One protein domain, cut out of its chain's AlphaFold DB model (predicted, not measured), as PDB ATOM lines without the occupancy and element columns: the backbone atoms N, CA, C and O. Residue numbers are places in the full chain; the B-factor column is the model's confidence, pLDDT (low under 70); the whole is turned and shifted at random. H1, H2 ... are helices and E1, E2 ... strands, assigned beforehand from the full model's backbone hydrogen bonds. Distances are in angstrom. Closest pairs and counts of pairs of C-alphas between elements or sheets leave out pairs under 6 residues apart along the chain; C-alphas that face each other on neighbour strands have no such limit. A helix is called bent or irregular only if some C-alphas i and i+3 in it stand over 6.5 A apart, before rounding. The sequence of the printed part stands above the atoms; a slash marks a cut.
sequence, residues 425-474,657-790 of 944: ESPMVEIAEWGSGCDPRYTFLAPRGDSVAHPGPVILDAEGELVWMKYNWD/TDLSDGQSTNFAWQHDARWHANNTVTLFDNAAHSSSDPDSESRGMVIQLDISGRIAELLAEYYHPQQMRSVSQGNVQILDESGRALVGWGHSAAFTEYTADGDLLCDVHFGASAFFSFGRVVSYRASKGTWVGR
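What this domain is: This is residues 425 to 474 and 657 to 790 of the 944 residues of the protein "L-arabinitol 4-dehydrogenase" of Aspergillus udagawae (UniProt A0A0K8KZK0). Little regular structure: amid long loops, three small antiparallel sheets stand in a row, partly face to face, E3-E2-E1-E12 at one end, E8-E9-E10-E11 in the middle, E4-E5-E6-E7 at the other end. The printed part has 184 residues, under half of them in named elements, and of the 69 residues in named elements strands hold 63, the class being mostly strand: E1 to E11, H1, E12 along the chain. The whole is compact, radius of gyration of the C-alphas 16.4 A, spanning 52 by 39 by 31 A.

Where its parts are: E1 is residues 442 to 445, from C-alpha 442 at (-15.730, 4.130, 45.262); E2 458 to 460; E3 466 to 469; E4 671 to 676; E5 680 to 685; E6 699 to 706, 22.3 A; E7 711 to 719, 23.8 A; E8 731 to 734; E9 741 to 744; E10 750 to 754; E11 760 to 765; H1 769 to 774; E12 782 to 785, ending with C-alpha 785 at (-19.998, 3.780, 41.795).

How they stand to each other: E1 and E12 are antiparallel, N 444 and O 783 2.8 A apart. In this stack of sheets, face to face in turn, the closest C-alphas of E9 and E12 are Gly 744 and Ala 782, 4.7 A; of E5 and E8, Phe 684 and Asn 731, 5.1 A. E1 E2 E3, E4 E5 E6 E7 and E8 E9 E10 E11 are meanders, each strand the antiparallel neighbour of the one before. H1, on no sheet, is irregular, C-alphas 770 and 773 being 8.0 A apart; 0 of 2 O i to N i+4 and 2 of 3 O i to N i+3 pairs are within hydrogen-bond range.

The domain as a whole: Residues 475 to 656 are not printed; C-alphas 474 and 657 are 43.9 A apart. Links E1 to E2, E5 to E6 and E7 to E8 are long. Residues 433 to 436 and 695 have pLDDT under 70.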
ATOM      1  N   GLU A 425       2.528   0.412  43.854       93.31
ATOM      2  CA  GLU A 425       2.303   1.723  44.447       93.31
ATOM      3  C   GLU A 425       1.013   2.341  43.906       93.31
ATOM      4  O   GLU A 425       0.864   2.502  42.692       93.31
ATOM      5  N   SER A 426       0.104   2.729  44.800       95.12
ATOM      6  CA  SER A 426      -1.130   3.420  44.418       95.12
ATOM      7  C   SER A 426      -0.927   4.935  44.376       95.12
ATOM      8  O   SER A 426      -0.051   5.453  45.072       95.12
ATOM      9  N   PRO A 427      -1.752   5.687  43.625       94.69
ATOM     10  CA  PRO A 427      -1.783   7.141  43.742       94.69
ATOM     11  C   PRO A 427      -2.078   7.562  45.183       94.69
ATOM     12  O   PRO A 427      -2.931   6.970  45.844       94.69
ATOM     13  N   MET A 428      -1.382   8.589  45.661       93.94
ATOM     14  CA  MET A 428      -1.738   9.288  46.889       93.94
ATOM     15  C   MET A 428      -2.505  10.548  46.506       93.94
ATOM     16  O   MET A 428      -1.992  11.365  45.742       93.94
ATOM     17  N   VAL A 429      -3.717  10.705  47.032       93.69
ATOM     18  CA  VAL A 429      -4.579  11.850  46.725       93.69
ATOM     19  C   VAL A 429      -4.466  12.938  47.791       93.69
ATOM     20  O   VAL A 429      -4.154  12.660  48.949       93.69
ATOM     21  N   GLU A 430      -4.741  14.174  47.398       91.44
ATOM     22  CA  GLU A 430      -5.013  15.287  48.298       91.44
ATOM     23  C   GLU A 430      -6.500  15.642  48.199       91.44
ATOM     24  O   GLU A 430      -7.047  15.752  47.105       91.44
ATOM     25  N   ILE A 431      -7.152  15.782  49.355       89.25
ATOM     26  CA  ILE A 431      -8.570  16.136  49.475       89.25
ATOM     27  C   ILE A 431      -8.621  17.506  50.148       89.25
ATOM     28  O   ILE A 431      -8.350  17.618  51.347       89.25
ATOM     29  N   ALA A 432      -8.901  18.553  49.373       76.75
ATOM     30  CA  ALA A 432      -8.755  19.935  49.830       76.75
ATOM     31  C   ALA A 432      -9.862  20.371  50.812       76.75
ATOM     32  O   ALA A 432      -9.607  21.173  51.711       76.75
ATOM     33  N   GLU A 433     -11.069  19.805  50.701       68.50
ATOM     34  CA  GLU A 433     -12.174  20.034  51.639       68.50
ATOM     35  C   GLU A 433     -12.614  18.719  52.296       68.50
ATOM     36  O   GLU A 433     -13.235  17.861  51.674       68.50
ATOM     37  N   TRP A 434     -12.264  18.552  53.576       57.91
ATOM     38  CA  TRP A 434     -12.548  17.343  54.355       57.91
ATOM     39  C   TRP A 434     -13.823  17.524  55.197       57.91
ATOM     40  O   TRP A 434     -13.885  18.397  56.066       57.91
ATOM     41  N   GLY A 435     -14.850  16.703  54.962       55.19
ATOM     42  CA  GLY A 435     -16.141  16.760  55.661       55.19
ATOM     43  C   GLY A 435     -17.210  15.912  54.964       55.19
ATOM     44  O   GLY A 435     -16.987  15.435  53.860       55.19
ATOM     45  N   SER A 436     -18.380  15.713  55.585       57.09
ATOM     46  CA  SER A 436     -19.459  14.786  55.158       57.09
ATOM     47  C   SER A 436     -20.088  15.035  53.768       57.09
ATOM     48  O   SER A 436     -21.154  14.494  53.482       57.09
ATOM     49  N   GLY A 437     -19.503  15.909  52.946       77.56
ATOM     50  CA  GLY A 437     -19.963  16.254  51.605       77.56
ATOM     51  C   GLY A 437     -19.591  15.215  50.550       77.56
ATOM     52  O   GLY A 437     -20.443  14.919  49.712       77.56
ATOM     53  N   CYS A 438     -18.389  14.629  50.622       87.69
ATOM     54  CA  CYS A 438     -17.914  13.645  49.644       87.69
ATOM     55  C   CYS A 438     -18.838  12.421  49.580       87.69
ATOM     56  O   CYS A 438     -19.292  11.893  50.598       87.69
ATOM     57  N   ASP A 439     -19.130  11.961  48.370       91.81
ATOM     58  CA  ASP A 439     -19.899  10.749  48.139       91.81
ATOM     59  C   ASP A 439     -19.129   9.510  48.636       91.81
ATOM     60  O   ASP A 439     -17.963   9.340  48.271       91.81
ATOM     61  N   PRO A 440     -19.751   8.628  49.442       92.19
ATOM     62  CA  PRO A 440     -19.063   7.496  50.060       92.19
ATOM     63  C   PRO A 440     -18.763   6.343  49.088       92.19
ATOM     64  O   PRO A 440     -18.147   5.355  49.484       92.19
ATOM     65  N   ARG A 441     -19.239   6.402  47.837       95.38
ATOM     66  CA  ARG A 441     -18.956   5.375  46.828       95.38
ATOM     67  C   ARG A 441     -17.494   5.397  46.392       95.38
ATOM     68  O   ARG A 441     -16.797   6.402  46.508       95.38
ATOM     69  N   TYR A 442     -17.068   4.278  45.811       97.81
ATOM     70  CA  TYR A 442     -15.730   4.130  45.262       97.81
ATOM     71  C   TYR A 442     -15.513   5.022  44.047       97.81
ATOM     72  O   TYR A 442     -16.428   5.224  43.245       97.81
ATOM     73  N   THR A 443     -14.279   5.490  43.895       98.00
ATOM     74  CA  THR A 443     -13.803   6.241  42.735       98.00
ATOM     75  C   THR A 443     -13.034   5.313  41.802       98.00
ATOM     76  O   THR A 443     -12.134   4.598  42.240       98.00
ATOM     77  N   PHE A 444     -13.355   5.350  40.511       98.44
ATOM     78  CA  PHE A 444     -12.712   4.570  39.455       98.44
ATOM     79  C   PHE A 444     -11.896   5.507  38.569       98.44
ATOM     80  O   PHE A 444     -12.433   6.450  37.980       98.44
ATOM     81  N   LEU A 445     -10.594   5.238  38.492       97.69
ATOM     82  CA  LEU A 445      -9.617   6.011  37.730       97.69
ATOM     83  C   LEU A 445      -8.759   5.079  36.870       97.69
ATOM     84  O   LEU A 445      -8.551   3.917  37.215       97.69
ATOM     85  N   ALA A 446      -8.180   5.610  35.798       96.56
ATOM     86  CA  ALA A 446      -7.115   4.947  35.050       96.56
ATOM     87  C   ALA A 446      -5.888   5.873  34.955       96.56
ATOM     88  O   ALA A 446      -5.632   6.450  33.895       96.56
ATOM     89  N   PRO A 447      -5.153   6.093  36.068       95.50
ATOM     90  CA  PRO A 447      -4.031   7.018  36.079       95.50
ATOM     91  C   PRO A 447      -2.923   6.560  35.133       95.50
ATOM     92  O   PRO A 447      -2.507   5.399  35.134       95.50
ATOM     93  N   ARG A 448      -2.403   7.502  34.349       93.50
ATOM     94  CA  ARG A 448      -1.256   7.310  33.459       93.50
ATOM     95  C   ARG A 448      -0.415   8.576  33.362       93.50
ATOM     96  O   ARG A 448      -0.834   9.656  33.773       93.50
ATOM     97  N   GLY A 449       0.760   8.449  32.757       89.88
ATOM     98  CA  GLY A 449       1.686   9.557  32.537       89.88
ATOM     99  C   GLY A 449       3.092   9.229  33.019       89.88
ATOM    100  O   GLY A 449       3.342   8.174  33.592       89.88
ATOM    101  N   ASP A 450       4.025  10.143  32.771       89.31
ATOM    102  CA  ASP A 450       5.448   9.950  33.072       89.31
ATOM    103  C   ASP A 450       5.780  10.004  34.573       89.31
ATOM    104  O   ASP A 450       6.922   9.767  34.965       89.31
ATOM    105  N   SER A 451       4.799  10.373  35.397       93.25
ATOM    106  CA  SER A 451       4.934  10.532  36.845       93.25
ATOM    107  C   SER A 451       3.975   9.633  37.626       93.25
ATOM    108  O   SER A 451       3.769   9.866  38.810       93.25
ATOM    109  N   VAL A 452       3.391   8.620  36.976       91.94
ATOM    110  CA  VAL A 452       2.589   7.574  37.626       91.94
ATOM    111  C   VAL A 452       3.456   6.330  37.785       91.94
ATOM    112  O   VAL A 452       3.952   5.805  36.792       91.94
ATOM    113  N   ALA A 453       3.641   5.865  39.023       89.44
ATOM    114  CA  ALA A 453       4.521   4.733  39.328       89.44
ATOM    115  C   ALA A 453       4.047   3.424  38.671       89.44
ATOM    116  O   ALA A 453       4.827   2.748  38.006       89.44
ATOM    117  N   HIS A 454       2.761   3.102  38.827       92.62
ATOM    118  CA  HIS A 454       2.138   1.901  38.274       92.62
ATOM    119  C   HIS A 454       0.820   2.272  37.573       92.62
ATOM    120  O   HIS A 454      -0.226   2.305  38.222       92.62
ATOM    121  N   PRO A 455       0.852   2.608  36.269       92.88
ATOM    122  CA  PRO A 455      -0.350   2.920  35.502       92.88
ATOM    123  C   PRO A 455      -1.293   1.720  35.347       92.88
ATOM    124  O   PRO A 455      -0.868   0.564  35.289       92.88
ATOM    125  N   GLY A 456      -2.585   2.014  35.231       94.62
ATOM    126  CA  GLY A 456      -3.631   1.003  35.085       94.62
ATOM    127  C   GLY A 456      -4.928   1.407  35.781       94.62
ATOM    128  O   GLY A 456      -5.037   2.533  36.269       94.62
ATOM    129  N   PRO A 457      -5.934   0.521  35.809       97.06
ATOM    130  CA  PRO A 457      -7.194   0.800  36.478       97.06
ATOM    131  C   PRO A 457      -7.031   0.718  38.005       97.06
ATOM    132  O   PRO A 457      -6.426  -0.218  38.536       97.06
ATOM    133  N   VAL A 458      -7.584   1.709  38.705       97.88
ATOM    134  CA  VAL A 458      -7.481   1.893  40.159       97.88
ATOM    135  C   VAL A 458      -8.858   2.207  40.740       97.88
ATOM    136  O   VAL A 458      -9.567   3.080  40.237       97.88
ATOM    137  N   ILE A 459      -9.215   1.506  41.815       98.56
ATOM    138  CA  ILE A 459     -10.371   1.788  42.666       98.56
ATOM    139  C   ILE A 459      -9.855   2.395  43.969       98.56
ATOM    140  O   ILE A 459      -9.039   1.769  44.653       98.56
ATOM    141  N   LEU A 460     -10.355   3.579  44.311       97.69
ATOM    142  CA  LEU A 460     -10.121   4.241  45.594       97.69
ATOM    143  C   LEU A 460     -11.424   4.317  46.393       97.69
ATOM    144  O   LEU A 460     -12.502   4.429  45.800       97.69
ATOM    145  N   ASP A 461     -11.346   4.278  47.718       94.62
ATOM    146  CA  ASP A 461     -12.473   4.663  48.574       94.62
ATOM    147  C   ASP A 461     -12.627   6.186  48.686       94.62
ATOM    148  O   ASP A 461     -11.947   6.956  47.999       94.62
ATOM    149  N   ALA A 462     -13.609   6.626  49.475       91.12
ATOM    150  CA  ALA A 462     -13.940   8.040  49.618       91.12
ATOM    151  C   ALA A 462     -12.843   8.824  50.358       91.12
ATOM    152  O   ALA A 462     -12.717  10.033  50.176       91.12
ATOM    153  N   GLU A 463     -12.034   8.130  51.153       90.50
ATOM    154  CA  GLU A 463     -10.881   8.658  51.873       90.50
ATOM    155  C   GLU A 463      -9.610   8.682  51.008       90.50
ATOM    156  O   GLU A 463      -8.600   9.261  51.413       90.50
ATOM    157  N   GLY A 464      -9.661   8.099  49.806       92.56
ATOM    158  CA  GLY A 464      -8.539   8.034  48.876       92.56
ATOM    159  C   GLY A 464      -7.584   6.869  49.132       92.56
ATOM    160  O   GLY A 464      -6.467   6.872  48.607       92.56
ATOM    161  N   GLU A 465      -7.990   5.878  49.926       94.56
ATOM    162  CA  GLU A 465      -7.242   4.643  50.127       94.56
ATOM    163  C   GLU A 465      -7.462   3.681  48.959       94.56
ATOM    164  O   GLU A 465      -8.527   3.627  48.339       94.56
ATOM    165  N   LEU A 466      -6.441   2.873  48.674       98.00
ATOM    166  CA  LEU A 466      -6.545   1.830  47.665       98.00
ATOM    167  C   LEU A 466      -7.618   0.800  48.059       98.00
ATOM    168  O   LEU A 466      -7.683   0.321  49.188       98.00
ATOM    169  N   VAL A 467      -8.434   0.400  47.091       98.12
ATOM    170  CA  VAL A 467      -9.353  -0.741  47.212       98.12
ATOM    171  C   VAL A 467      -8.901  -1.856  46.288       98.12
ATOM    172  O   VAL A 467      -8.806  -3.012  46.699       98.12
ATOM    173  N   TRP A 468      -8.600  -1.504  45.039       98.38
ATOM    174  CA  TRP A 468      -8.091  -2.431  44.043       98.38
ATOM    175  C   TRP A 468      -7.230  -1.709  43.020       98.38
ATOM    176  O   TRP A 468      -7.565  -0.602  42.602       98.38
ATOM    177  N   MET A 469      -6.172  -2.358  42.554       97.12
ATOM    178  CA  MET A 469      -5.495  -1.935  41.335       97.12
ATOM    179  C   MET A 469      -4.963  -3.115  40.538       97.12
ATOM    180  O   MET A 469      -4.679  -4.189  41.077       97.12
ATOM    181  N   LYS A 470      -4.774  -2.869  39.246       92.06
ATOM    182  CA  LYS A 470      -4.056  -3.750  38.330       92.06
ATOM    183  C   LYS A 470      -3.001  -2.922  37.612       92.06
ATOM    184  O   LYS A 470      -3.317  -1.876  37.057       92.06
ATOM    185  N   TYR A 471      -1.762  -3.395  37.608       87.25
ATOM    186  CA  TYR A 471      -0.728  -2.804  36.771       87.25
ATOM    187  C   TYR A 471      -0.805  -3.399  35.359       87.25
ATOM    188  O   TYR A 471      -0.770  -4.620  35.194       87.25
ATOM    189  N   ASN A 472      -0.906  -2.529  34.354       74.56
ATOM    190  CA  ASN A 472      -0.941  -2.897  32.941       74.56
ATOM    191  C   ASN A 472       0.272  -2.299  32.217       74.56
ATOM    192  O   ASN A 472       0.672  -1.168  32.484       74.56
ATOM    193  N   TRP A 473       0.853  -3.056  31.282       70.81
ATOM    194  CA  TRP A 473       1.937  -2.552  30.428       70.81
ATOM    195  C   TRP A 473       1.416  -1.663  29.296       70.81
ATOM    196  O   TRP A 473       2.115  -0.749  28.860       70.81
ATOM    197  N   ASP A 474       0.195  -1.939  28.839       83.00
ATOM    198  CA  ASP A 474      -0.513  -1.154  27.838       83.00
ATOM    199  C   ASP A 474      -1.311  -0.009  28.478       83.00
ATOM    200  O   ASP A 474      -1.543   0.046  29.690       83.00
ATOM    201  N   THR A 657     -31.744  27.379  19.389       97.69
ATOM    202  CA  THR A 657     -31.724  28.732  19.943       97.69
ATOM    203  C   THR A 657     -31.342  28.659  21.415       97.69
ATOM    204  O   THR A 657     -31.977  27.946  22.187       97.69
ATOM    205  N   ASP A 658     -30.317  29.407  21.796       96.62
ATOM    206  CA  ASP A 658     -29.786  29.454  23.155       96.62
ATOM    207  C   ASP A 658     -30.560  30.468  24.023       96.62
ATOM    208  O   ASP A 658     -30.743  31.616  23.606       96.62
ATOM    209  N   LEU A 659     -31.020  30.058  25.212       95.50
ATOM    210  CA  LEU A 659     -31.680  30.936  26.202       95.50
ATOM    211  C   LEU A 659     -30.767  31.395  27.346       95.50
ATOM    212  O   LEU A 659     -31.216  32.085  28.258       95.50
ATOM    213  N   SER A 660     -29.490  31.046  27.290       95.00
ATOM    214  CA  SER A 660     -28.495  31.255  28.339       95.00
ATOM    215  C   SER A 660     -27.348  32.136  27.841       95.00
ATOM    216  O   SER A 660     -26.183  31.882  28.134       95.00
ATOM    217  N   ASP A 661     -27.666  33.170  27.056       91.62
ATOM    218  CA  ASP A 661     -26.703  34.125  26.488       91.62
ATOM    219  C   ASP A 661     -25.563  33.471  25.679       91.62
ATOM    220  O   ASP A 661     -24.430  33.954  25.640       91.62
ATOM    221  N   GLY A 662     -25.866  32.361  25.001       90.56
ATOM    222  CA  GLY A 662     -24.918  31.590  24.198       90.56
ATOM    223  C   GLY A 662     -24.199  30.493  24.981       90.56
ATOM    224  O   GLY A 662     -23.522  29.675  24.367       90.56
ATOM    225  N   GLN A 663     -24.340  30.448  26.307       91.88
ATOM    226  CA  GLN A 663     -23.566  29.547  27.157       91.88
ATOM    227  C   GLN A 663     -23.937  28.071  27.019       91.88
ATOM    228  O   GLN A 663     -23.121  27.236  27.386       91.88
ATOM    229  N   SER A 664     -25.127  27.737  26.512       94.88
ATOM    230  CA  SER A 664     -25.556  26.344  26.313       94.88
ATOM    231  C   SER A 664     -25.111  25.762  24.963       94.88
ATOM    232  O   SER A 664     -25.156  24.552  24.765       94.88
ATOM    233  N   THR A 665     -24.661  26.607  24.029       96.06
ATOM    234  CA  THR A 665     -24.335  26.222  22.640       96.06
ATOM    235  C   THR A 665     -22.910  26.575  22.208       96.06
ATOM    236  O   THR A 665     -22.462  26.110  21.159       96.06
ATOM    237  N   ASN A 666     -22.184  27.383  22.988       94.25
ATOM    238  CA  ASN A 666     -20.831  27.853  22.670       94.25
ATOM    239  C   ASN A 666     -19.694  27.007  23.269       94.25
ATOM    240  O   ASN A 666     -18.541  27.440  23.198       94.25
ATOM    241  N   PHE A 667     -20.004  25.843  23.846       96.44
ATOM    242  CA  PHE A 667     -18.992  24.899  24.321       96.44
ATOM    243  C   PHE A 667     -18.040  24.499  23.186       96.44
ATOM    244  O   PHE A 667     -18.392  24.539  22.002       96.44
ATOM    245  N   ALA A 668     -16.813  24.125  23.535       96.12
ATOM    246  CA  ALA A 668     -15.770  23.839  22.561       96.12
ATOM    247  C   ALA A 668     -14.882  22.680  23.005       96.12
ATOM    248  O   ALA A 668     -14.524  22.557  24.177       96.12
ATOM    249  N   TRP A 669     -14.475  21.855  22.036       96.75
ATOM    250  CA  TRP A 669     -13.587  20.709  22.261       96.75
ATOM    251  C   TRP A 669     -14.094  19.729  23.331       96.75
ATOM    252  O   TRP A 669     -13.288  19.057  23.974       96.75
ATOM    253  N   GLN A 670     -15.415  19.669  23.504       97.81
ATOM    254  CA  GLN A 670     -16.110  19.011  24.604       97.81
ATOM    255  C   GLN A 670     -15.921  17.496  24.621       97.81
ATOM    256  O   GLN A 670     -15.691  16.887  23.575       97.81
ATOM    257  N   HIS A 671     -16.091  16.887  25.793       98.19
ATOM    258  CA  HIS A 671     -16.052  15.442  26.020       98.19
ATOM    259  C   HIS A 671     -17.303  14.946  26.751       98.19
ATOM    260  O   HIS A 671     -18.008  15.710  27.406       98.19
ATOM    261  N   ASP A 672     -17.529  13.634  26.659       97.88
ATOM    262  CA  ASP A 672     -18.480  12.892  27.494       97.88
ATOM    263  C   ASP A 672     -19.916  13.442  27.461       97.88
ATOM    264  O   ASP A 672     -20.537  13.665  28.494       97.88
ATOM    265  N   ALA A 673     -20.454  13.666  26.260       98.25
ATOM    266  CA  ALA A 673     -21.869  13.985  26.118       98.25
ATOM    267  C   ALA A 673     -22.725  12.768  26.509       98.25
ATOM    268  O   ALA A 673     -22.587  11.704  25.895       98.25
ATOM    269  N   ARG A 674     -23.602  12.934  27.505       97.19
ATOM    270  CA  ARG A 674     -24.511  11.899  28.026       97.19
ATOM    271  C   ARG A 674     -25.954  12.354  27.971       97.19
ATOM    272  O   ARG A 674     -26.246  13.514  28.267       97.19
ATOM    273  N   TRP A 675     -26.838  11.431  27.608       95.88
ATOM    274  CA  TRP A 675     -28.272  11.679  27.601       95.88
ATOM    275  C   TRP A 675     -28.880  11.301  28.945       95.88
ATOM    276  O   TRP A 675     -28.567  10.258  29.514       95.88
ATOM    277  N   HIS A 676     -29.791  12.135  29.427       94.12
ATOM    278  CA  HIS A 676     -30.555  11.901  30.642       94.12
ATOM    279  C   HIS A 676     -32.045  12.075  30.360       94.12
ATOM    280  O   HIS A 676     -32.458  12.666  29.355       94.12
ATOM    281  N   ALA A 677     -32.868  11.582  31.282       88.06
ATOM    282  CA  ALA A 677     -34.310  11.777  31.231       88.06
ATOM    283  C   ALA A 677     -34.688  13.266  31.095       88.06
ATOM    284  O   ALA A 677     -33.918  14.175  31.414       88.06
ATOM    285  N   ASN A 678     -35.912  13.517  30.626       87.75
ATOM    286  CA  ASN A 678     -36.439  14.860  30.368       87.75
ATOM    287  C   ASN A 678     -35.629  15.671  29.343       87.75
ATOM    288  O   ASN A 678     -35.639  16.890  29.418       87.75
ATOM    289  N   ASN A 679     -34.963  15.041  28.371       94.50
ATOM    290  CA  ASN A 679     -34.166  15.725  27.339       94.50
ATOM    291  C   ASN A 679     -33.040  16.600  27.914       94.50
ATOM    292  O   ASN A 679     -32.787  17.704  27.422       94.50
ATOM    293  N   THR A 680     -32.396  16.123  28.977       95.81
ATOM    294  CA  THR A 680     -31.231  16.793  29.558       95.81
ATOM    295  C   THR A 680     -29.957  16.140  29.038       95.81
ATOM    296  O   THR A 680     -29.870  14.919  28.941       95.81
ATOM    297  N   VAL A 681     -28.956  16.950  28.710       97.56
ATOM    298  CA  VAL A 681     -27.637  16.498  28.265       97.56
ATOM    299  C   VAL A 681     -26.587  17.012  29.234       97.56
ATOM    300  O   VAL A 681     -26.561  18.204  29.539       97.56
ATOM    301  N   THR A 682     -25.700  16.136  29.696       98.19
ATOM    302  CA  THR A 682     -24.475  16.565  30.384       98.19
ATOM    303  C   THR A 682     -23.291  16.461  29.449       98.19
ATOM    304  O   THR A 682     -23.241  15.543  28.637       98.19
ATOM    305  N   LEU A 683     -22.338  17.378  29.567       97.94
ATOM    306  CA  LEU A 683     -21.061  17.310  28.857       97.94
ATOM    307  C   LEU A 683     -19.973  18.032  29.648       97.94
ATOM    308  O   LEU A 683     -20.263  18.886  30.490       97.94
ATOM    309  N   PHE A 684     -18.722  17.696  29.365       98.38
ATOM    310  CA  PHE A 684     -17.561  18.423  29.859       98.38
ATOM    311  C   PHE A 684     -17.056  19.372  28.769       98.38
ATOM    312  O   PHE A 684     -16.593  18.929  27.720       98.38
ATOM    313  N   ASP A 685     -17.156  20.675  29.005       97.75
ATOM    314  CA  ASP A 685     -16.677  21.721  28.106       97.75
ATOM    315  C   ASP A 685     -15.216  22.037  28.424       97.75
ATOM    316  O   ASP A 685     -14.889  22.693  29.416       97.75
ATOM    317  N   ASN A 686     -14.314  21.547  27.575       96.56
ATOM    318  CA  ASN A 686     -12.889  21.812  27.715       96.56
ATOM    319  C   ASN A 686     -12.561  23.289  27.460       96.56
ATOM    320  O   ASN A 686     -11.578  23.784  28.017       96.56
ATOM    321  N   ALA A 687     -13.353  23.979  26.627       93.62
ATOM    322  CA  ALA A 687     -13.205  25.370  26.182       93.62
ATOM    323  C   ALA A 687     -11.882  25.726  25.459       93.62
ATOM    324  O   ALA A 687     -11.779  26.778  24.823       93.62
ATOM    325  N   ALA A 688     -10.875  24.853  25.513       87.06
ATOM    326  CA  ALA A 688      -9.563  24.987  24.893       87.06
ATOM    327  C   ALA A 688      -9.047  23.615  24.427       87.06
ATOM    328  O   ALA A 688      -9.314  22.596  25.061       87.06
ATOM    329  N   HIS A 689      -8.258  23.598  23.352       86.00
ATOM    330  CA  HIS A 689      -7.592  22.396  22.829       86.00
ATOM    331  C   HIS A 689      -6.091  22.369  23.098       86.00
ATOM    332  O   HIS A 689      -5.460  21.318  22.987       86.00
ATOM    333  N   SER A 690      -5.500  23.519  23.429       80.69
ATOM    334  CA  SER A 690      -4.062  23.644  23.616       80.69
ATOM    335  C   SER A 690      -3.713  24.615  24.737       80.69
ATOM    336  O   SER A 690      -4.470  25.520  25.084       80.69
ATOM    337  N   SER A 691      -2.500  24.483  25.279       70.00
ATOM    338  CA  SER A 691      -2.012  25.433  26.286       70.00
ATOM    339  C   SER A 691      -1.766  26.848  25.738       70.00
ATOM    340  O   SER A 691      -1.624  27.784  26.531       70.00
ATOM    341  N   SER A 692      -1.706  26.995  24.409       72.94
ATOM    342  CA  SER A 692      -1.540  28.260  23.684       72.94
ATOM    343  C   SER A 692      -2.846  28.988  23.379       72.94
ATOM    344  O   SER A 692      -2.791  30.142  22.951       72.94
ATOM    345  N   ASP A 693      -3.989  28.344  23.599       76.62
ATOM    346  CA  ASP A 693      -5.295  28.975  23.436       76.62
ATOM    347  C   ASP A 693      -5.496  30.093  24.467       76.62
ATOM    348  O   ASP A 693      -4.812  30.103  25.503       76.62
ATOM    349  N   PRO A 694      -6.432  31.032  24.210       76.12
ATOM    350  CA  PRO A 694      -6.887  31.976  25.222       76.12
ATOM    351  C   PRO A 694      -7.191  31.279  26.552       76.12
ATOM    352  O   PRO A 694      -7.561  30.105  26.582       76.12
ATOM    353  N   ASP A 695      -6.995  32.005  27.651       68.00
ATOM    354  CA  ASP A 695      -7.165  31.484  29.010       68.00
ATOM    355  C   ASP A 695      -8.667  31.318  29.308       68.00
ATOM    356  O   ASP A 695      -9.293  32.177  29.927       68.00
ATOM    357  N   SER A 696      -9.246  30.250  28.759       83.56
ATOM    358  CA  SER A 696     -10.619  29.809  28.980       83.56
ATOM    359  C   SER A 696     -10.626  28.702  30.024       83.56
ATOM    360  O   SER A 696      -9.830  27.760  29.958       83.56
ATOM    361  N   GLU A 697     -11.526  28.834  30.987       90.81
ATOM    362  CA  GLU A 697     -11.734  27.856  32.045       90.81
ATOM    363  C   GLU A 697     -12.594  26.696  31.533       90.81
ATOM    364  O   GLU A 697     -13.566  26.923  30.812       90.81
ATOM    365  N   SER A 698     -12.228  25.464  31.889       95.44
ATOM    366  CA  SER A 698     -13.043  24.289  31.572       95.44
ATOM    367  C   SER A 698     -14.176  24.144  32.587       95.44
ATOM    368  O   SER A 698     -14.021  24.537  33.745       95.44
ATOM    369  N   ARG A 699     -15.297  23.543  32.184       96.75
ATOM    370  CA  ARG A 699     -16.467  23.381  33.058       96.75
ATOM    371  C   ARG A 699     -17.267  22.121  32.763       96.75
ATOM    372  O   ARG A 699     -17.360  21.681  31.621       96.75
ATOM    373  N   GLY A 700     -17.897  21.568  33.792       97.62
ATOM    374  CA  GLY A 700     -19.000  20.627  33.610       97.62
ATOM    375  C   GLY A 700     -20.291  21.379  33.295       97.62
ATOM    376  O   GLY A 700     -20.493  22.472  33.816       97.62
ATOM    377  N   MET A 701     -21.162  20.819  32.455       97.50
ATOM    378  CA  MET A 701     -22.408  21.469  32.038       97.50
ATOM    379  C   MET A 701     -23.600  20.518  32.089       97.50
ATOM    380  O   MET A 701     -23.469  19.329  31.792       97.50
ATOM    381  N   VAL A 702     -24.772  21.077  32.399       97.50
ATOM    382  CA  VAL A 702     -26.084  20.424  32.303       97.50
ATOM    383  C   VAL A 702     -26.994  21.291  31.435       97.50
ATOM    384  O   VAL A 702     -27.281  22.433  31.788       97.50
ATOM    385  N   ILE A 703     -27.445  20.766  30.297       97.94
ATOM    386  CA  ILE A 703     -28.223  21.504  29.295       97.94
ATOM    387  C   ILE A 703     -29.588  20.841  29.121       97.94
ATOM    388  O   ILE A 703     -29.676  19.658  28.804       97.94
ATOM    389  N   GLN A 704     -30.653  21.617  29.271       97.69
ATOM    390  CA  GLN A 704     -32.020  21.227  28.959       97.69
ATOM    391  C   GLN A 704     -32.334  21.524  27.495       97.69
ATOM    392  O   GLN A 704     -32.082  22.627  27.008       97.69
ATOM    393  N   LEU A 705     -32.945  20.559  26.805       97.88
ATOM    394  CA  LEU A 705     -33.369  20.712  25.417       97.88
ATOM    395  C   LEU A 705     -34.894  20.660  25.278       97.88
ATOM    396  O   LEU A 705     -35.545  19.699  25.697       97.88
ATOM    397  N   ASP A 706     -35.466  21.653  24.600       97.44
ATOM    398  CA  ASP A 706     -36.756  21.512  23.920       97.44
ATOM    399  C   ASP A 706     -36.485  21.161  22.457       97.44
ATOM    400  O   ASP A 706     -36.208  22.013  21.608       97.44
ATOM    401  N   ILE A 707     -36.572  19.864  22.165       95.75
ATOM    402  CA  ILE A 707     -36.307  19.300  20.839       95.75
ATOM    403  C   ILE A 707     -37.282  19.859  19.793       95.75
ATOM    404  O   ILE A 707     -36.892  20.071  18.641       95.75
ATOM    405  N   SER A 708     -38.540  20.090  20.188       95.25
ATOM    406  CA  SER A 708     -39.617  20.514  19.290       95.25
ATOM    407  C   SER A 708     -39.515  21.994  18.933       95.25
ATOM    408  O   SER A 708     -39.668  22.360  17.767       95.25
ATOM    409  N   GLY A 709     -39.207  22.828  19.929       96.38
ATOM    410  CA  GLY A 709     -38.957  24.254  19.768       96.38
ATOM    411  C   GLY A 709     -37.558  24.578  19.249       96.38
ATOM    412  O   GLY A 709     -37.334  25.715  18.840       96.38
ATOM    413  N   ARG A 710     -36.639  23.598  19.240       97.44
ATOM    414  CA  ARG A 710     -35.202  23.792  18.987       97.44
ATOM    415  C   ARG A 710     -34.620  24.845  19.926       97.44
ATOM    416  O   ARG A 710     -34.036  25.831  19.486       97.44
ATOM    417  N   ILE A 711     -34.811  24.646  21.226       98.06
ATOM    418  CA  ILE A 711     -34.338  25.552  22.276       98.06
ATOM    419  C   ILE A 711     -33.395  24.802  23.221       98.06
ATOM    420  O   ILE A 711     -33.683  23.663  23.589       98.06
ATOM    421  N   ALA A 712     -32.279  25.434  23.583       98.12
ATOM    422  CA  ALA A 712     -31.319  24.942  24.564       98.12
ATOM    423  C   ALA A 712     -31.189  25.941  25.724       98.12
ATOM    424  O   ALA A 712     -31.108  27.153  25.507       98.12
ATOM    425  N   GLU A 713     -31.191  25.426  26.951       97.81
ATOM    426  CA  GLU A 713     -31.070  26.198  28.189       97.81
ATOM    427  C   GLU A 713     -30.044  25.530  29.108       97.81
ATOM    428  O   GLU A 713     -30.113  24.332  29.375       97.81
ATOM    429  N   LEU A 714     -29.069  26.297  29.588       96.81
ATOM    430  CA  LEU A 714     -28.107  25.859  30.591       96.81
ATOM    431  C   LEU A 714     -28.792  25.821  31.962       96.81
ATOM    432  O   LEU A 714     -29.223  26.858  32.463       96.81
ATOM    433  N   LEU A 715     -28.871  24.635  32.566       95.06
ATOM    434  CA  LEU A 715     -29.437  24.450  33.903       95.06
ATOM    435  C   LEU A 715     -28.390  24.617  35.003       95.06
ATOM    436  O   LEU A 715     -28.682  25.210  36.037       95.06
ATOM    437  N   ALA A 716     -27.190  24.079  34.785       95.00
ATOM    438  CA  ALA A 716     -26.104  24.122  35.754       95.00
ATOM    439  C   ALA A 716     -24.740  24.111  35.059       95.00
ATOM    440  O   ALA A 716     -24.574  23.540  33.974       95.00
ATOM    441  N   GLU A 717     -23.762  24.715  35.725       95.06
ATOM    442  CA  GLU A 717     -22.358  24.704  35.340       95.06
ATOM    443  C   GLU A 717     -21.467  24.509  36.565       95.06
ATOM    444  O   GLU A 717     -21.768  24.987  37.658       95.06
ATOM    445  N   TYR A 718     -20.366  23.794  36.372       96.25
ATOM    446  CA  TYR A 718     -19.471  23.389  37.447       96.25
ATOM    447  C   TYR A 718     -18.043  23.788  37.099       96.25
ATOM    448  O   TYR A 718     -17.452  23.256  36.155       96.25
ATOM    449  N   TYR A 719     -17.492  24.712  37.878       94.50
ATOM    450  CA  TYR A 719     -16.152  25.256  37.699       94.50
ATOM    451  C   TYR A 719     -15.220  24.764  38.794       94.50
ATOM    452  O   TYR A 719     -15.578  24.784  39.970       94.50
ATOM    453  N   HIS A 720     -14.001  24.376  38.416       92.12
ATOM    454  CA  HIS A 720     -12.999  23.960  39.390       92.12
ATOM    455  C   HIS A 720     -12.670  25.145  40.319       92.12
ATOM    456  O   HIS A 720     -12.387  26.232  39.809       92.12
ATOM    457  N   PRO A 721     -12.570  24.970  41.652       83.81
ATOM    458  CA  PRO A 721     -12.297  26.073  42.591       83.81
ATOM    459  C   PRO A 721     -11.036  26.882  42.249       83.81
ATOM    460  O   PRO A 721     -10.926  28.082  42.489       83.81
ATOM    461  N   GLN A 722     -10.070  26.199  41.643       81.00
ATOM    462  CA  GLN A 722      -8.793  26.750  41.198       81.00
ATOM    463  C   GLN A 722      -8.786  27.371  39.786       81.00
ATOM    464  O   GLN A 722      -7.700  27.711  39.302       81.00
ATOM    465  N   GLN A 723      -9.939  27.515  39.131       82.12
ATOM    466  CA  GLN A 723     -10.086  28.018  37.760       82.12
ATOM    467  C   GLN A 723      -9.204  27.295  36.747       82.12
ATOM    468  O   GLN A 723      -8.281  27.857  36.150       82.12
ATOM    469  N   MET A 724      -9.433  25.994  36.642       83.56
ATOM    470  CA  MET A 724      -8.551  25.098  35.921       83.56
ATOM    471  C   MET A 724      -8.885  25.024  34.432       83.56
ATOM    472  O   MET A 724     -10.038  25.092  34.013       83.56
ATOM    473  N   ARG A 725      -7.843  24.807  33.628       87.50
ATOM    474  CA  ARG A 725      -7.955  24.535  32.198       87.50
ATOM    475  C   ARG A 725      -7.520  23.105  31.903       87.50
ATOM    476  O   ARG A 725      -6.330  22.797  31.987       87.50
ATOM    477  N   SER A 726      -8.468  22.273  31.491       92.31
ATOM    478  CA  SER A 726      -8.226  20.919  31.007       92.31
ATOM    479  C   SER A 726      -8.422  20.854  29.493       92.31
ATOM    480  O   SER A 726      -9.537  20.889  28.984       92.31
ATOM    481  N   VAL A 727      -7.311  20.781  28.758       91.81
ATOM    482  CA  VAL A 727      -7.281  20.926  27.285       91.81
ATOM    483  C   VAL A 727      -7.834  19.715  26.515       91.81
ATOM    484  O   VAL A 727      -8.007  19.758  25.294       91.81
ATOM    485  N   SER A 728      -8.079  18.607  27.209       93.38
ATOM    486  CA  SER A 728      -8.658  17.388  26.651       93.38
ATOM    487  C   SER A 728      -9.209  16.491  27.758       93.38
ATOM    488  O   SER A 728      -8.864  16.660  28.932       93.38
ATOM    489  N   GLN A 729      -9.998  15.487  27.360       95.31
ATOM    490  CA  GLN A 729     -10.554  14.477  28.262       95.31
ATOM    491  C   GLN A 729     -11.517  15.111  29.290       95.31
ATOM    492  O   GLN A 729     -11.861  16.290  29.177       95.31
ATOM    493  N   GLY A 730     -11.951  14.336  30.282       97.00
ATOM    494  CA  GLY A 730     -12.870  14.789  31.327       97.00
ATOM    495  C   GLY A 730     -14.315  14.354  31.095       97.00
ATOM    496  O   GLY A 730     -14.673  13.854  30.025       97.00
ATOM    497  N   ASN A 731     -15.129  14.477  32.142       98.38
ATOM    498  CA  ASN A 731     -16.515  14.022  32.140       98.38
ATOM    499  C   ASN A 731     -17.367  14.677  33.227       98.38
ATOM    500  O   ASN A 731     -16.845  15.230  34.195       98.38
ATOM    501  N   VAL A 732     -18.685  14.534  33.083       98.31
ATOM    502  CA  VAL A 732     -19.674  14.877  34.110       98.31
ATOM    503  C   VAL A 732     -20.529  13.646  34.386       98.31
ATOM    504  O   VAL A 732     -21.093  13.061  33.466       98.31
ATOM    505  N   GLN A 733     -20.650  13.259  35.651       97.75
ATOM    506  CA  GLN A 733     -21.515  12.169  36.089       97.75
ATOM    507  C   GLN A 733     -22.511  12.687  37.127       97.75
ATOM    508  O   GLN A 733     -22.113  13.154  38.191       97.75
ATOM    509  N   ILE A 734     -23.807  12.548  36.849       96.38
ATOM    510  CA  ILE A 734     -24.847  12.744  37.866       96.38
ATOM    511  C   ILE A 734     -24.888  11.497  38.750       96.38
ATOM    512  O   ILE A 734     -24.999  10.371  38.264       96.38
ATOM    513  N   LEU A 735     -24.718  11.700  40.051       93.69
ATOM    514  CA  LEU A 735     -24.448  10.650  41.024       93.69
ATOM    515  C   LEU A 735     -25.721  10.051  41.628       93.69
ATOM    516  O   LEU A 735     -25.721   8.870  41.985       93.69
ATOM    517  N   ASP A 736     -26.781  10.839  41.778       90.94
ATOM    518  CA  ASP A 736     -28.032  10.421  42.412       90.94
ATOM    519  C   ASP A 736     -29.214  11.329  42.023       90.94
ATOM    520  O   ASP A 736     -29.068  12.312  41.295       90.94
ATOM    521  N   GLU A 737     -30.405  10.997  42.529       88.50
ATOM    522  CA  GLU A 737     -31.650  11.735  42.278       88.50
ATOM    523  C   GLU A 737     -31.654  13.165  42.843       88.50
ATOM    524  O   GLU A 737     -32.490  13.971  42.439       88.50
ATOM    525  N   SER A 738     -30.744  13.505  43.766       90.12
ATOM    526  CA  SER A 738     -30.612  14.881  44.261       90.12
ATOM    527  C   SER A 738     -29.943  15.806  43.244       90.12
ATOM    528  O   SER A 738     -29.932  17.018  43.443       90.12
ATOM    529  N   GLY A 739     -29.399  15.245  42.158       91.31
ATOM    530  CA  GLY A 739     -28.680  15.982  41.124       91.31
ATOM    531  C   GLY A 739     -27.229  16.281  41.493       91.31
ATOM    532  O   GLY A 739     -26.593  17.084  40.817       91.31
ATOM    533  N   ARG A 740     -26.686  15.642  42.541       94.50
ATOM    534  CA  ARG A 740     -25.260  15.723  42.880       94.50
ATOM    535  C   ARG A 740     -24.419  15.343  41.659       94.50
ATOM    536  O   ARG A 740     -24.667  14.309  41.040       94.50
ATOM    537  N   ALA A 741     -23.414  16.149  41.338       96.50
ATOM    538  CA  ALA A 741     -22.580  15.960  40.159       96.50
ATOM    539  C   ALA A 741     -21.125  15.683  40.545       96.50
ATOM    540  O   ALA A 741     -20.579  16.333  41.430       96.50
ATOM    541  N   LEU A 742     -20.489  14.747  39.847       97.69
ATOM    542  CA  LEU A 742     -19.044  14.553  39.814       97.69
ATOM    543  C   LEU A 742     -18.515  15.110  38.493       97.69
ATOM    544  O   LEU A 742     -19.002  14.740  37.424       97.69
ATOM    545  N   VAL A 743     -17.487  15.944  38.560       98.19
ATOM    546  CA  VAL A 743     -16.749  16.439  37.398       98.19
ATOM    547  C   VAL A 743     -15.349  15.847  37.432       98.19
ATOM    548  O   VAL A 743     -14.577  16.119  38.347       98.19
ATOM    549  N   GLY A 744     -15.027  15.021  36.441       97.69
ATOM    550  CA  GLY A 744     -13.678  14.513  36.222       97.69
ATOM    551  C   GLY A 744     -12.908  15.454  35.305       97.69
ATOM    552  O   GLY A 744     -13.377  15.777  34.215       97.69
ATOM    553  N   TRP A 745     -11.708  15.863  35.710       96.56
ATOM    554  CA  TRP A 745     -10.951  16.892  34.998       96.56
ATOM    555  C   TRP A 745      -9.909  16.359  34.007       96.56
ATOM    556  O   TRP A 745      -9.077  17.129  33.524       96.56
ATOM    557  N   GLY A 746      -9.968  15.079  33.638       93.44
ATOM    558  CA  GLY A 746      -9.300  14.546  32.447       93.44
ATOM    559  C   GLY A 746      -7.775  14.726  32.421       93.44
ATOM    560  O   GLY A 746      -7.033  14.152  33.220       93.44
ATOM    561  N   HIS A 747      -7.301  15.574  31.494       92.94
ATOM    562  CA  HIS A 747      -5.887  15.961  31.364       92.94
ATOM    563  C   HIS A 747      -5.314  16.623  32.632       92.94
ATOM    564  O   HIS A 747      -4.099  16.738  32.795       92.94
ATOM    565  N   SER A 748      -6.173  17.075  33.539       93.44
ATOM    566  CA  SER A 748      -5.776  17.506  34.872       93.44
ATOM    567  C   SER A 748      -6.139  16.408  35.862       93.44
ATOM    568  O   SER A 748      -7.282  15.961  35.890       93.44
ATOM    569  N   ALA A 749      -5.162  15.962  36.652       94.81
ATOM    570  CA  ALA A 749      -5.285  14.849  37.591       94.81
ATOM    571  C   ALA A 749      -6.151  15.193  38.817       94.81
ATOM    572  O   ALA A 749      -5.663  15.194  39.946       94.81
ATOM    573  N   ALA A 750      -7.423  15.514  38.583       95.31
ATOM    574  CA  ALA A 750      -8.383  15.940  39.587       95.31
ATOM    575  C   ALA A 750      -9.804  15.463  39.263       95.31
ATOM    576  O   ALA A 750     -10.153  15.202  38.107       95.31
ATOM    577  N   PHE A 751     -10.644  15.415  40.290       96.31
ATOM    578  CA  PHE A 751     -12.093  15.316  40.193       96.31
ATOM    579  C   PHE A 751     -12.743  16.083  41.347       96.31
ATOM    580  O   PHE A 751     -12.183  16.183  42.435       96.31
ATOM    581  N   THR A 752     -13.937  16.611  41.108       95.62
ATOM    582  CA  THR A 752     -14.630  17.462  42.078       95.62
ATOM    583  C   THR A 752     -16.113  17.118  42.117       95.62
ATOM    584  O   THR A 752     -16.713  16.826  41.085       95.62
ATOM    585  N   GLU A 753     -16.714  17.155  43.299       95.50
ATOM    586  CA  GLU A 753     -18.137  16.923  43.519       95.50
ATOM    587  C   GLU A 753     -18.862  18.214  43.874       95.50
ATOM    588  O   GLU A 753     -18.357  19.025  44.656       95.50
ATOM    589  N   TYR A 754     -20.076  18.352  43.351       95.19
ATOM    590  CA  TYR A 754     -20.931  19.514  43.536       95.19
ATOM    591  C   TYR A 754     -22.360  19.108  43.895       95.19
ATOM    592  O   TYR A 754     -22.836  18.028  43.529       95.19
ATOM    593  N   THR A 755     -23.073  19.995  44.587       93.94
ATOM    594  CA  THR A 755     -24.541  19.957  44.617       93.94
ATOM    595  C   THR A 755     -25.097  20.224  43.215       93.94
ATOM    596  O   THR A 755     -24.384  20.721  42.344       93.94
ATOM    597  N   ALA A 756     -26.383  19.937  42.993       92.00
ATOM    598  CA  ALA A 756     -27.047  20.239  41.720       92.00
ATOM    599  C   ALA A 756     -26.986  21.731  41.339       92.00
ATOM    600  O   ALA A 756     -26.964  22.068  40.160       92.00
ATOM    601  N   ASP A 757     -26.928  22.613  42.342       89.25
ATOM    602  CA  ASP A 757     -26.865  24.067  42.168       89.25
ATOM    603  C   ASP A 757     -25.425  24.586  41.960       89.25
ATOM    604  O   ASP A 757     -25.226  25.782  41.747       89.25
ATOM    605  N   GLY A 758     -24.418  23.704  42.014       90.69
ATOM    606  CA  GLY A 758     -23.012  24.045  41.776       90.69
ATOM    607  C   GLY A 758     -22.189  24.384  43.023       90.69
ATOM    608  O   GLY A 758     -21.054  24.838  42.886       90.69
ATOM    609  N   ASP A 759     -22.703  24.142  44.232       91.19
ATOM    610  CA  ASP A 759     -21.913  24.314  45.457       91.19
ATOM    611  C   ASP A 759     -20.889  23.184  45.602       91.19
ATOM    612  O   ASP A 759     -21.228  22.009  45.458       91.19
ATOM    613  N   LEU A 760     -19.647  23.537  45.935       90.94
ATOM    614  CA  LEU A 760     -18.557  22.587  46.154       90.94
ATOM    615  C   LEU A 760     -18.854  21.653  47.339       90.94
ATOM    616  O   LEU A 760     -19.238  22.106  48.418       90.94
ATOM    617  N   LEU A 761     -18.654  20.348  47.144       91.62
ATOM    618  CA  LEU A 761     -18.814  19.322  48.181       91.62
ATOM    619  C   LEU A 761     -17.513  18.602  48.529       91.62
ATOM    620  O   LEU A 761     -17.317  18.228  49.684       91.62
ATOM    621  N   CYS A 762     -16.682  18.334  47.523       91.94
ATOM    622  CA  CYS A 762     -15.452  17.561  47.657       91.94
ATOM    623  C   CYS A 762     -14.526  17.899  46.491       91.94
ATOM    624  O   CYS A 762     -14.959  17.805  45.347       91.94
ATOM    625  N   ASP A 763     -13.273  18.262  46.753       92.25
ATOM    626  CA  ASP A 763     -12.266  18.513  45.715       92.25
ATOM    627  C   ASP A 763     -11.067  17.600  45.942       92.25
ATOM    628  O   ASP A 763     -10.488  17.601  47.034       92.25
ATOM    629  N   VAL A 764     -10.739  16.792  44.932       93.56
ATOM    630  CA  VAL A 764      -9.714  15.755  45.032       93.56
ATOM    631  C   VAL A 764      -8.776  15.820  43.843       93.56
ATOM    632  O   VAL A 764      -9.196  15.789  42.685       93.56
ATOM    633  N   HIS A 765      -7.479  15.787  44.118       93.44
ATOM    634  CA  HIS A 765      -6.453  15.668  43.091       93.44
ATOM    635  C   HIS A 765      -5.405  14.624  43.443       93.44
ATOM    636  O   HIS A 765      -5.072  14.385  44.598       93.44
ATOM    637  N   PHE A 766      -4.903  13.963  42.405       95.19
ATOM    638  CA  PHE A 766      -3.950  12.851  42.476       95.19
ATOM    639  C   PHE A 766      -2.658  13.157  41.699       95.19
ATOM    640  O   PHE A 766      -1.922  12.265  41.275       95.19
ATOM    641  N   GLY A 767      -2.391  14.446  41.495       93.75
ATOM    642  CA  GLY A 767      -1.153  14.981  40.952       93.75
ATOM    643  C   GLY A 767      -0.958  16.426  41.395       93.75
ATOM    644  O   GLY A 767      -1.908  17.100  41.787       93.75
ATOM    645  N   ALA A 768       0.277  16.914  41.334       91.94
ATOM    646  CA  ALA A 768       0.617  18.259  41.789       91.94
ATOM    647  C   ALA A 768      -0.095  19.334  40.940       91.94
ATOM    648  O   ALA A 768       0.230  19.518  39.759       91.94
ATOM    649  N   SER A 769      -1.044  20.058  41.543       88.81
ATOM    650  CA  SER A 769      -1.951  20.972  40.833       88.81
ATOM    651  C   SER A 769      -1.241  22.122  40.114       88.81
ATOM    652  O   SER A 769      -1.640  22.515  39.014       88.81
ATOM    653  N   ALA A 770      -0.099  22.588  40.637       85.75
ATOM    654  CA  ALA A 770       0.733  23.597  39.978       85.75
ATOM    655  C   ALA A 770       1.280  23.146  38.607       85.75
ATOM    656  O   ALA A 770       1.794  23.964  37.839       85.75
ATOM    657  N   PHE A 771       1.181  21.851  38.287       87.31
ATOM    658  CA  PHE A 771       1.753  21.236  37.093       87.31
ATOM    659  C   PHE A 771       0.722  20.543  36.190       87.31
ATOM    660  O   PHE A 771       1.123  19.906  35.212       87.31
ATOM    661  N   PHE A 772      -0.585  20.708  36.425       87.44
ATOM    662  CA  PHE A 772      -1.628  20.097  35.586       87.44
ATOM    663  C   PHE A 772      -1.486  20.414  34.092       87.44
ATOM    664  O   PHE A 772      -1.679  19.545  33.244       87.44
ATOM    665  N   SER A 773      -1.018  21.618  33.741       82.19
ATOM    666  CA  SER A 773      -0.805  22.010  32.341       82.19
ATOM    667  C   SER A 773       0.217  21.153  31.581       82.19
ATOM    668  O   SER A 773       0.280  21.234  30.357       82.19
ATOM    669  N   PHE A 774       1.055  20.384  32.284       83.69
ATOM    670  CA  PHE A 774       2.071  19.526  31.673       83.69
ATOM    671  C   PHE A 774       1.577  18.103  31.385       83.69
ATOM    672  O   PHE A 774       2.293  17.375  30.704       83.69
ATOM    673  N   GLY A 775       0.411  17.693  31.905       87.25
ATOM    674  CA  GLY A 775      -0.133  16.349  31.669       87.25
ATOM    675  C   GLY A 775       0.772  15.216  32.172       87.25
ATOM    676  O   GLY A 775       0.834  14.151  31.564       87.25
ATOM    677  N   ARG A 776       1.529  15.453  33.256       90.81
ATOM    678  CA  ARG A 776       2.468  14.468  33.840       90.81
ATOM    679  C   ARG A 776       1.771  13.284  34.506       90.81
ATOM    680  O   ARG A 776       2.321  12.185  34.578       90.81
ATOM    681  N   VAL A 777       0.566  13.546  34.993       94.25
ATOM    682  CA  VAL A 777      -0.387  12.591  35.545       94.25
ATOM    683  C   VAL A 777      -1.731  12.958  34.940       94.25
ATOM    684  O   VAL A 777      -2.101  14.132  34.968       94.25
ATOM    685  N   VAL A 778      -2.428  11.984  34.370       94.38
ATOM    686  CA  VAL A 778      -3.761  12.156  33.781       94.38
ATOM    687  C   VAL A 778      -4.604  10.915  34.051       94.38
ATOM    688  O   VAL A 778      -4.065   9.815  34.169       94.38
ATOM    689  N   SER A 779      -5.922  11.078  34.114       95.56
ATOM    690  CA  SER A 779      -6.893   9.983  34.008       95.56
ATOM    691  C   SER A 779      -7.978  10.459  33.061       95.56
ATOM    692  O   SER A 779      -8.551  11.517  33.290       95.56
ATOM    693  N   TYR A 780      -8.265   9.702  32.002       95.50
ATOM    694  CA  TYR A 780      -9.143  10.184  30.929       95.50
ATOM    695  C   TYR A 780     -10.543  10.570  31.405       95.50
ATOM    696  O   TYR A 780     -11.104  11.574  30.963       95.50
ATOM    697  N   ARG A 781     -11.073   9.818  32.367       97.00
ATOM    698  CA  ARG A 781     -12.298  10.130  33.102       97.00
ATOM    699  C   ARG A 781     -12.104   9.800  34.579       97.00
ATOM    700  O   ARG A 781     -11.160   9.091  34.946       97.00
ATOM    701  N   ALA A 782     -13.015  10.303  35.399       97.62
ATOM    702  CA  ALA A 782     -13.225   9.859  36.768       97.62
ATOM    703  C   ALA A 782     -14.697   9.485  36.937       97.62
ATOM    704  O   ALA A 782     -15.579  10.209  36.479       97.62
ATOM    705  N   SER A 783     -14.980   8.358  37.582       97.56
ATOM    706  CA  SER A 783     -16.359   7.963  37.873       97.56
ATOM    707  C   SER A 783     -16.505   7.476  39.303       97.56
ATOM    708  O   SER A 783     -15.538   7.007  39.902       97.56
ATOM    709  N   LYS A 784     -17.718   7.583  39.848       97.12
ATOM    710  CA  LYS A 784     -18.088   7.001  41.136       97.12
ATOM    711  C   LYS A 784     -19.179   5.953  40.999       97.12
ATOM    712  O   LYS A 784     -20.084   6.065  40.171       97.12
ATOM    713  N   GLY A 785     -19.098   4.927  41.840       96.38
ATOM    714  CA  GLY A 785     -19.998   3.780  41.795       96.38
ATOM    715  C   GLY A 785     -19.790   2.806  42.950       96.38
ATOM    716  O   GLY A 785     -18.796   2.848  43.670       96.38
ATOM    717  N   THR A 786     -20.755   1.915  43.143       96.44
ATOM    718  CA  THR A 786     -20.638   0.807  44.096       96.44
ATOM    719  C   THR A 786     -19.956  -0.385  43.438       96.44
ATOM    720  O   THR A 786     -20.172  -0.647  42.257       96.44
ATOM    721  N   TRP A 787     -19.173  -1.138  44.206       97.62
ATOM    722  CA  TRP A 787     -18.535  -2.363  43.736       97.62
ATOM    723  C   TRP A 787     -18.459  -3.392  44.861       97.62
ATOM    724  O   TRP A 787     -18.184  -3.038  46.004       97.62
ATOM    725  N   VAL A 788     -18.690  -4.662  44.529       97.38
ATOM    726  CA  VAL A 788     -18.458  -5.787  45.441       97.38
ATOM    727  C   VAL A 788     -17.380  -6.668  44.830       97.38
ATOM    728  O   VAL A 788     -17.614  -7.348  43.833       97.38
ATOM    729  N   GLY A 789     -16.195  -6.640  45.429       97.50
ATOM    730  CA  GLY A 789     -15.039  -7.415  45.011       97.50
ATOM    731  C   GLY A 789     -14.816  -8.642  45.896       97.50
ATOM    732  O   GLY A 789     -14.712  -8.551  47.121       97.50
ATOM    733  N   ARG A 790     -14.741  -9.804  45.246       96.94
ATOM    734  CA  ARG A 790     -14.538 -11.147  45.810       96.94
ATOM    735  C   ARG A 790     -13.385 -11.841  45.076       96.94
ATOM    736  O   ARG A 790     -13.628 -12.784  44.318       96.94
TER     737      ARG A 790